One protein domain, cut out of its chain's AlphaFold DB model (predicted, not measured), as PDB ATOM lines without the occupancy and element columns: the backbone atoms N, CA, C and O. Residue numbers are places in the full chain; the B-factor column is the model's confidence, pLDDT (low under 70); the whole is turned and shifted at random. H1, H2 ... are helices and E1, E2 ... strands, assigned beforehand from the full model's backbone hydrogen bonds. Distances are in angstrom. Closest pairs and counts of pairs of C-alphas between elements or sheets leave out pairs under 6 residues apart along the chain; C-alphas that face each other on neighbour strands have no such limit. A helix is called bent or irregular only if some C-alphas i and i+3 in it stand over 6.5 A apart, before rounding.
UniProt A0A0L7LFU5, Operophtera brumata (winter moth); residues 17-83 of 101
ATOM      1  N   SER A  17      41.426 142.664  11.264       93.44
ATOM      2  CA  SER A  17      42.827 142.797  10.877       93.44
ATOM      3  C   SER A  17      43.098 144.128  10.198       93.44
ATOM      4  O   SER A  17      42.253 144.680   9.495       93.44
ATOM      5  N   VAL A  18      44.292 144.673  10.406       89.38
ATOM      6  CA  VAL A  18      44.777 145.822   9.625       89.38
ATOM      7  C   VAL A  18      45.306 145.394   8.256       89.38
ATOM      8  O   VAL A  18      45.310 146.211   7.337       89.38
ATOM      9  N   ASP A  19      45.702 144.128   8.117       90.19
ATOM     10  CA  ASP A  19      46.171 143.551   6.863       90.19
ATOM     11  C   ASP A  19      44.990 143.365   5.905       90.19
ATOM     12  O   ASP A  19      44.022 142.663   6.203       90.19
ATOM     13  N   THR A  20      45.055 144.024   4.751       90.12
ATOM     14  CA  THR A  20      44.032 143.953   3.702       90.12
ATOM     15  C   THR A  20      44.077 142.655   2.905       90.12
ATOM     16  O   THR A  20      43.131 142.368   2.180       90.12
ATOM     17  N   GLN A  21      45.158 141.882   3.011       94.06
ATOM     18  CA  GLN A  21      45.290 140.583   2.349       94.06
ATOM     19  C   GLN A  21      44.737 139.433   3.200       94.06
ATOM     20  O   GLN A  21      44.564 138.323   2.697       94.06
ATOM     21  N   ASP A  22      44.417 139.686   4.473       92.75
ATOM     22  CA  ASP A  22      43.875 138.676   5.376       92.75
ATOM     23  C   ASP A  22      42.420 138.321   5.032       92.75
ATOM     24  O   ASP A  22      41.472 138.906   5.550       92.75
ATOM     25  N   GLN A  23      42.233 137.311   4.186       92.06
ATOM     26  CA  GLN A  23      40.906 136.850   3.764       92.06
ATOM     27  C   GLN A  23      40.094 136.173   4.879       92.06
ATOM     28  O   GLN A  23      38.892 135.958   4.720       92.06
ATOM     29  N   LYS A  24      40.728 135.800   5.999       92.00
ATOM     30  CA  LYS A  24      40.060 135.117   7.117       92.00
ATOM     31  C   LYS A  24      39.479 136.101   8.128       92.00
ATOM     32  O   LYS A  24      38.679 135.707   8.981       92.00
ATOM     33  N   THR A  25      39.845 137.378   8.031       93.94
ATOM     34  CA  THR A  25      39.352 138.395   8.948       93.94
ATOM     35  C   THR A  25      37.860 138.658   8.756       93.94
ATOM     36  O   THR A  25      37.320 138.616   7.651       93.94
ATOM     37  N   ARG A  26      37.153 138.978   9.844       92.69
ATOM     38  CA  ARG A  26      35.744 139.389   9.749       92.69
ATOM     39  C   ARG A  26      35.600 140.813   9.235       92.69
ATOM     40  O   ARG A  26      34.553 141.134   8.675       92.69
ATOM     41  N   ARG A  27      36.593 141.669   9.492       91.88
ATOM     42  CA  ARG A  27      36.641 143.064   9.040       91.88
ATOM     43  C   ARG A  27      38.081 143.516   8.874       91.88
ATOM     44  O   ARG A  27      38.914 143.229   9.729       91.88
ATOM     45  N   HIS A  28      38.329 144.317   7.850       91.62
ATOM     46  CA  HIS A  28      39.581 145.051   7.744       91.62
ATOM     47  C   HIS A  28      39.456 146.399   8.450       91.62
ATOM     48  O   HIS A  28      38.410 147.039   8.367       91.62
ATOM     49  N   LYS A  29      40.525 146.840   9.117       90.50
ATOM     50  CA  LYS A  29      40.635 148.149   9.785       90.50
ATOM     51  C   LYS A  29      39.439 148.439  10.700       90.50
ATOM     52  O   LYS A  29      38.559 149.232  10.372       90.50
ATOM     53  N   ALA A  30      39.428 147.833  11.889       90.69
ATOM     54  CA  ALA A  30      38.333 147.984  12.855       90.69
ATOM     55  C   ALA A  30      37.954 149.447  13.167       90.69
ATOM     56  O   ALA A  30      36.789 149.719  13.452       90.69
ATOM     57  N   SER A  31      38.903 150.385  13.089       89.50
ATOM     58  CA  SER A  31      38.684 151.826  13.292       89.50
ATOM     59  C   SER A  31      37.764 152.479  12.253       89.50
ATOM     60  O   SER A  31      37.190 153.528  12.516       89.50
ATOM     61  N   LEU A  32      37.555 151.878  11.081       91.31
ATOM     62  CA  LEU A  32      36.637 152.423  10.071       91.31
ATOM     63  C   LEU A  32      35.164 152.125  10.369       91.31
ATOM     64  O   LEU A  32      34.273 152.585   9.656       91.31
ATOM     65  N   HIS A  33      34.888 151.353  11.417       91.19
ATOM     66  CA  HIS A  33      33.547 150.915  11.752       91.19
ATOM     67  C   HIS A  33      33.146 151.375  13.145       91.19
ATOM     68  O   HIS A  33      33.966 151.478  14.055       91.19
ATOM     69  N   ARG A  34      31.840 151.585  13.338       93.62
ATOM     70  CA  ARG A  34      31.289 151.748  14.683       93.62
ATOM     71  C   ARG A  34      31.491 150.457  15.474       93.62
ATOM     72  O   ARG A  34      31.220 149.370  14.962       93.62
ATOM     73  N   TRP A  35      31.957 150.592  16.711       95.81
ATOM     74  CA  TRP A  35      32.097 149.470  17.628       95.81
ATOM     75  C   TRP A  35      30.804 149.319  18.424       95.81
ATOM     76  O   TRP A  35      30.445 150.193  19.208       95.81
ATOM     77  N   ASP A  36      30.099 148.222  18.175       96.25
ATOM     78  CA  ASP A  36      28.865 147.850  18.865       96.25
ATOM     79  C   ASP A  36      28.924 146.339  19.102       96.25
ATOM     80  O   ASP A  36      28.689 145.542  18.190       96.25
ATOM     81  N   TYR A  37      29.412 145.956  20.280       94.56
ATOM     82  CA  TYR A  37      29.695 144.566  20.628       94.56
ATOM     83  C   TYR A  37      29.351 144.306  22.091       94.56
ATOM     84  O   TYR A  37      29.803 145.041  22.963       94.56
ATOM     85  N   ASP A  38      28.678 143.194  22.390       94.69
ATOM     86  CA  ASP A  38      28.400 142.802  23.783       94.69
ATOM     87  C   ASP A  38      29.683 142.618  24.616       94.69
ATOM     88  O   ASP A  38      29.713 142.934  25.812       94.69
ATOM     89  N   LEU A  39      30.736 142.097  23.968       94.12
ATOM     90  CA  LEU A  39      32.096 141.973  24.489       94.12
ATOM     91  C   LEU A  39      33.134 141.924  23.349       94.12
ATOM     92  O   LEU A  39      33.033 141.113  22.414       94.12
ATOM     93  N   ALA A  40      34.175 142.746  23.452       96.00
ATOM     94  CA  ALA A  40      35.312 142.736  22.537       96.00
ATOM     95  C   ALA A  40      36.662 142.850  23.258       96.00
ATOM     96  O   ALA A  40      36.752 143.395  24.356       96.00
ATOM     97  N   TRP A  41      37.702 142.332  22.611       95.12
ATOM     98  CA  TRP A  41      39.086 142.359  23.068       95.12
ATOM     99  C   TRP A  41      39.872 143.384  22.256       95.12
ATOM    100  O   TRP A  41      39.691 143.503  21.039       95.12
ATOM    101  N   LEU A  42      40.728 144.126  22.946       94.62
ATOM    102  CA  LEU A  42      41.616 145.127  22.382       94.62
ATOM    103  C   LEU A  42      43.026 144.827  22.871       94.62
ATOM    104  O   LEU A  42      43.298 144.949  24.063       94.62
ATOM    105  N   PHE A  43      43.918 144.483  21.944       91.94
ATOM    106  CA  PHE A  43      45.345 144.340  22.222       91.94
ATOM    107  C   PHE A  43      46.170 145.273  21.318       91.94
ATOM    108  O   PHE A  43      46.871 144.826  20.411       91.94
ATOM    109  N   PRO A  44      46.018 146.602  21.479       90.19
ATOM    110  CA  PRO A  44      46.692 147.573  20.631       90.19
ATOM    111  C   PRO A  44      48.198 147.649  20.917       90.19
ATOM    112  O   PRO A  44      48.619 147.599  22.076       90.19
ATOM    113  N   PRO A  45      49.009 147.945  19.891       86.56
ATOM    114  CA  PRO A  45      50.326 148.535  20.096       86.56
ATOM    115  C   PRO A  45      50.238 149.826  20.943       86.56
ATOM    116  O   PRO A  45      49.256 150.566  20.812       86.56
ATOM    117  N   PRO A  46      51.245 150.155  21.777       85.69
ATOM    118  CA  PRO A  46      51.196 151.305  22.694       85.69
ATOM    119  C   PRO A  46      50.834 152.638  22.028       85.69
ATOM    120  O   PRO A  46      50.048 153.420  22.562       85.69
ATOM    121  N   ASN A  47      51.378 152.893  20.838       87.19
ATOM    122  CA  ASN A  47      51.113 154.101  20.055       87.19
ATOM    123  C   ASN A  47      49.672 154.180  19.521       87.19
ATOM    124  O   ASN A  47      49.229 155.257  19.129       87.19
ATOM    125  N   PHE A  48      48.936 153.068  19.513       89.62
ATOM    126  CA  PHE A  48      47.568 152.983  19.007       89.62
ATOM    127  C   PHE A  48      46.502 153.163  20.096       89.62
ATOM    128  O   PHE A  48      45.339 153.422  19.787       89.62
ATOM    129  N   ILE A  49      46.882 153.084  21.375       92.00
ATOM    130  CA  ILE A  49      45.958 153.221  22.512       92.00
ATOM    131  C   ILE A  49      45.166 154.535  22.489       92.00
ATOM    132  O   ILE A  49      43.949 154.472  22.655       92.00
ATOM    133  N   PRO A  50      45.758 155.713  22.212       91.62
ATOM    134  CA  PRO A  50      44.988 156.957  22.156       91.62
ATOM    135  C   PRO A  50      43.862 156.915  21.115       91.62
ATOM    136  O   PRO A  50      42.753 157.381  21.370       91.62
ATOM    137  N   GLN A  51      44.115 156.301  19.955       92.12
ATOM    138  CA  GLN A  51      43.101 156.131  18.914       92.12
ATOM    139  C   GLN A  51      42.009 155.145  19.348       92.12
ATOM    140  O   GLN A  51      40.829 155.371  19.077       92.12
ATOM    141  N   VAL A  52      42.378 154.079  20.060       93.88
ATOM    142  CA  VAL A  52      41.420 153.150  20.672       93.88
ATOM    143  C   VAL A  52      40.522 153.873  21.676       93.88
ATOM    144  O   VAL A  52      39.302 153.756  21.582       93.88
ATOM    145  N   LEU A  53      41.090 154.671  22.586       93.25
ATOM    146  CA  LEU A  53      40.320 155.463  23.552       93.25
ATOM    147  C   LEU A  53      39.383 156.453  22.849       93.25
ATOM    148  O   LEU A  53      38.214 156.573  23.221       93.25
ATOM    149  N   PHE A  54      39.854 157.093  21.773       92.81
ATOM    150  CA  PHE A  54      39.012 157.946  20.941       92.81
ATOM    151  C   PHE A  54      37.800 157.186  20.378       92.81
ATOM    152  O   PHE A  54      36.677 157.684  20.472       92.81
ATOM    153  N   HIS A  55      37.999 155.972  19.854       93.62
ATOM    154  CA  HIS A  55      36.913 155.119  19.362       93.62
ATOM    155  C   HIS A  55      35.947 154.684  20.466       93.62
ATOM    156  O   HIS A  55      34.732 154.690  20.245       93.62
ATOM    157  N   LEU A  56      36.462 154.363  21.654       93.75
ATOM    158  CA  LEU A  56      35.650 153.943  22.795       93.75
ATOM    159  C   LEU A  56      34.654 155.020  23.248       93.75
ATOM    160  O   LEU A  56      33.569 154.664  23.694       93.75
ATOM    161  N   ASN A  57      34.933 156.314  23.033       92.19
ATOM    162  CA  ASN A  57      33.966 157.395  23.303       92.19
ATOM    163  C   ASN A  57      32.631 157.242  22.558       92.19
ATOM    164  O   ASN A  57      31.624 157.808  22.971       92.19
ATOM    165  N   ARG A  58      32.628 156.550  21.414       93.81
ATOM    166  CA  ARG A  58      31.447 156.383  20.546       93.81
ATOM    167  C   ARG A  58      30.977 154.930  20.471       93.81
ATOM    168  O   ARG A  58      30.049 154.618  19.715       93.81
ATOM    169  N   ALA A  59      31.651 154.049  21.202       95.06
ATOM    170  CA  ALA A  59      31.403 152.623  21.199       95.06
ATOM    171  C   ALA A  59      30.208 152.262  22.090       95.06
ATOM    172  O   ALA A  59      29.826 153.017  22.984       95.06
ATOM    173  N   LYS A  60      29.615 151.092  21.847       95.88
ATOM    174  CA  LYS A  60      28.557 150.525  22.684       95.88
ATOM    175  C   LYS A  60      28.936 149.108  23.105       95.88
ATOM    176  O   LYS A  60      29.288 148.281  22.267       95.88
ATOM    177  N   GLY A  61      28.816 148.847  24.405       94.81
ATOM    178  CA  GLY A  61      29.067 147.544  25.017       94.81
ATOM    179  C   GLY A  61      30.347 147.509  25.847       94.81
ATOM    180  O   GLY A  61      30.759 148.534  26.388       94.81
ATOM    181  N   ARG A  62      30.940 146.320  26.008       94.94
ATOM    182  CA  ARG A  62      32.079 146.096  26.915       94.94
ATOM    183  C   ARG A  62      33.347 145.760  26.151       94.94
ATOM    184  O   ARG A  62      33.327 144.982  25.196       94.94
ATOM    185  N   TYR A  63      34.457 146.304  26.629       95.31
ATOM    186  CA  TYR A  63      35.753 146.177  25.982       95.31
ATOM    187  C   TYR A  63      36.811 145.824  27.018       95.31
ATOM    188  O   TYR A  63      36.949 146.518  28.022       95.31
ATOM    189  N   ILE A  64      37.552 144.750  26.764       94.50
ATOM    190  CA  ILE A  64      38.720 144.373  27.555       94.50
ATOM    191  C   ILE A  64      39.938 144.928  26.832       94.50
ATOM    192  O   ILE A  64      40.271 144.471  25.736       94.50
ATOM    193  N   LEU A  65      40.579 145.925  27.436       93.19
ATOM    194  CA  LEU A  65      41.855 146.443  26.966       93.19
ATOM    195  C   LEU A  65      42.983 145.685  27.661       93.19
ATOM    196  O   LEU A  65      43.167 145.807  28.870       93.19
ATOM    197  N   ILE A  66      43.740 144.923  26.883       91.12
ATOM    198  CA  ILE A  66      44.987 144.314  27.322       91.12
ATOM    199  C   ILE A  66      46.109 145.277  26.937       91.12
ATOM    200  O   ILE A  66      46.240 145.670  25.778       91.12
ATOM    201  N   ALA A  67      46.916 145.666  27.913       88.81
ATOM    202  CA  ALA A  67      48.087 146.503  27.712       88.81
ATOM    203  C   ALA A  67      49.175 146.096  28.707       88.81
ATOM    204  O   ALA A  67      48.882 145.545  29.770       88.81
ATOM    205  N   LEU A  68      50.432 146.378  28.368       87.38
ATOM    206  CA  LEU A  68      51.515 146.245  29.335       87.38
ATOM    207  C   LEU A  68      51.377 147.325  30.411       87.38
ATOM    208  O   LEU A  68      50.894 148.430  30.150       87.38
ATOM    209  N   ASN A  69      51.849 147.015  31.618       84.75
ATOM    210  CA  ASN A  69      51.918 147.989  32.699       84.75
ATOM    211  C   ASN A  69      53.075 148.974  32.453       84.75
ATOM    212  O   ASN A  69      54.186 148.792  32.951       84.75
ATOM    213  N   TRP A  70      52.833 149.993  31.628       86.06
ATOM    214  CA  TRP A  70      53.806 151.050  31.371       86.06
ATOM    215  C   TRP A  70      53.681 152.180  32.390       86.06
ATOM    216  O   TRP A  70      52.627 152.795  32.554       86.06
ATOM    217  N   ASN A  71      54.803 152.526  33.012       81.31
ATOM    218  CA  ASN A  71      54.869 153.648  33.937       81.31
ATOM    219  C   ASN A  71      54.745 154.988  33.189       81.31
ATOM    220  O   ASN A  71      55.382 155.189  32.157       81.31
ATOM    221  N   LYS A  72      53.987 155.938  33.759       84.06
ATOM    222  CA  LYS A  72      53.888 157.346  33.307       84.06
ATOM    223  C   LYS A  72      53.332 157.552  31.885       84.06
ATOM    224  O   LYS A  72      53.704 158.508  31.207       84.06
ATOM    225  N   VAL A  73      52.419 156.698  31.429       88.94
ATOM    226  CA  VAL A  73      51.736 156.907  30.142       88.94
ATOM    227  C   VAL A  73      50.584 157.905  30.270       88.94
ATOM    228  O   VAL A  73      49.744 157.801  31.161       88.94
ATOM    229  N   PHE A  74      50.529 158.878  29.356       89.12
ATOM    230  CA  PHE A  74      49.567 159.989  29.415       89.12
ATOM    231  C   PHE A  74      48.102 159.540  29.313       89.12
ATOM    232  O   PHE A  74      47.212 160.195  29.844       89.12
ATOM    233  N   TRP A  75      47.843 158.419  28.640       87.94
ATOM    234  CA  TRP A  75      46.498 157.884  28.435       87.94
ATOM    235  C   TRP A  75      45.973 157.078  29.631       87.94
ATOM    236  O   TRP A  75      44.801 156.708  29.639       87.94
ATOM    237  N   HIS A  76      46.800 156.804  30.647       87.38
ATOM    238  CA  HIS A  76      46.400 155.978  31.789       87.38
ATOM    239  C   HIS A  76      45.244 156.598  32.579       87.38
ATOM    240  O   HIS A  76      44.280 155.911  32.900       87.38
ATOM    241  N   ALA A  77      45.319 157.901  32.869       87.94
ATOM    242  CA  ALA A  77      44.272 158.603  33.611       87.94
ATOM    243  C   ALA A  77      42.934 158.597  32.851       87.94
ATOM    244  O   ALA A  77      41.882 158.369  33.446       87.94
ATOM    245  N   ASP A  78      42.987 158.784  31.528       88.50
ATOM    246  CA  ASP A  78      41.806 158.727  30.665       88.50
ATOM    247  C   ASP A  78      41.185 157.325  30.680       88.50
ATOM    248  O   ASP A  78      39.985 157.182  30.904       88.50
ATOM    249  N   LEU A  79      42.006 156.278  30.547       87.88
ATOM    250  CA  LEU A  79      41.555 154.894  30.666       87.88
ATOM    251  C   LEU A  79      40.907 154.630  32.033       87.88
ATOM    252  O   LEU A  79      39.776 154.158  32.076       87.88
ATOM    253  N   GLN A  80      41.573 154.996  33.132       88.25
ATOM    254  CA  GLN A  80      41.079 154.793  34.497       88.25
ATOM    255  C   GLN A  80      39.708 155.444  34.728       88.25
ATOM    256  O   GLN A  80      38.848 154.838  35.357       88.25
ATOM    257  N   SER A  81      39.466 156.634  34.169       88.88
ATOM    258  CA  SER A  81      38.174 157.328  34.297       88.88
ATOM    259  C   SER A  81      36.998 156.621  33.603       88.88
ATOM    260  O   SER A  81      35.840 156.897  33.911       88.88
ATOM    261  N   ARG A  82      37.283 155.714  32.661       87.62
ATOM    262  CA  ARG A  82      36.297 154.979  31.841       87.62
ATOM    263  C   ARG A  82      36.109 153.540  32.298       87.62
ATOM    264  O   ARG A  82      35.201 152.847  31.838       87.62
ATOM    265  N   THR A  83      37.026 153.073  33.127       90.31
ATOM    266  CA  THR A  83      37.120 151.692  33.553       90.31
ATOM    267  C   THR A  83      35.931 151.341  34.445       90.31
ATOM    268  O   THR A  83      35.686 151.982  35.460       90.31
TER     269      THR A  83
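This is residues 17 to 83 of the 101 residues of a protein of Operophtera brumata (winter moth) (UniProt A0A0L7LFU5). Two parallel strands, E1 and E2, lie side by side as a small sheet, with helix H1 over one face of it as the return between them, and the shorter helix H2 beside H1. A long stretch with no named element, residues 17 to 35, loops away from E1 and makes one end of the longest axis, while H2 and the link before it lie toward the other. The printed part has 67 residues, with two named strands and two named helices in the order E1, H1, E2, H2. The class is mixed, helices and strands, with under half of the residues in named elements. The whole is elongated, spanning 38 by 22 by 16 A, and only just compact, close to loose, with a radius of gyration of the C-alphas of 12.7 A.

Begin at C-alpha 17, at (42.827, 142.797, 10.877); residues 17 to 35 hold no named element, and their C-alphas lie 8 to 21 A from the mean of all C-alphas. Find C-alpha 36 at (28.865, 147.850, 18.865), where strand E1 begins; it runs 13.5 A through residues 36 to 42. Helix H1 follows as residues 46 to 56, 15.8 A long; it is irregular, with C-alphas 47 and 50 standing 7.1 A apart. Strand E2 is residues 60 to 65, 14.6 A long. Helix H2, residues 76 to 82, runs 10.2 A and ends at C-alpha 82, at (36.297, 154.979, 31.841).

Start with the sheet, where E1 and E2 are parallel neighbours with 12 degrees between their directions. C-alphas 39 and 62 face each other at 4.8 A. Look there for N 42 and O 64, 2.8 A apart, and N 64 and O 40, 2.9 A apart, both within hydrogen-bond range. E1, H1 and E2 form a strand-helix-strand unit, two parallel neighbour strands with a helix between them in the chain, and its crossover is right-handed. H1 and E2 are near each other, with 5 pairs of C-alphas within 10 A. Next, H1 and H2 are close but not clearly touching; their closest C-alphas, those of Leu 53 and Leu 79, are 7.2 A apart. They run the same way at a shallow tilt of 21 degrees. E1 and H2 are apart. Of the O i to N i+4 pairs, 5 of 7 in H1 and 2 of 3 in H2 are within hydrogen-bond range.

The two C-alphas farthest apart are those of Gln 23 and Lys 72, at 38.2 A. The printed part has no cut. The links from E1 to H1 and from H1 to E2 are tight, with 3 residues each, and the link from E2 to H2 is short, with 10. In the B-factor column the mean pLDDT of the printed part of this model is 91.2, and no printed residue is under 70.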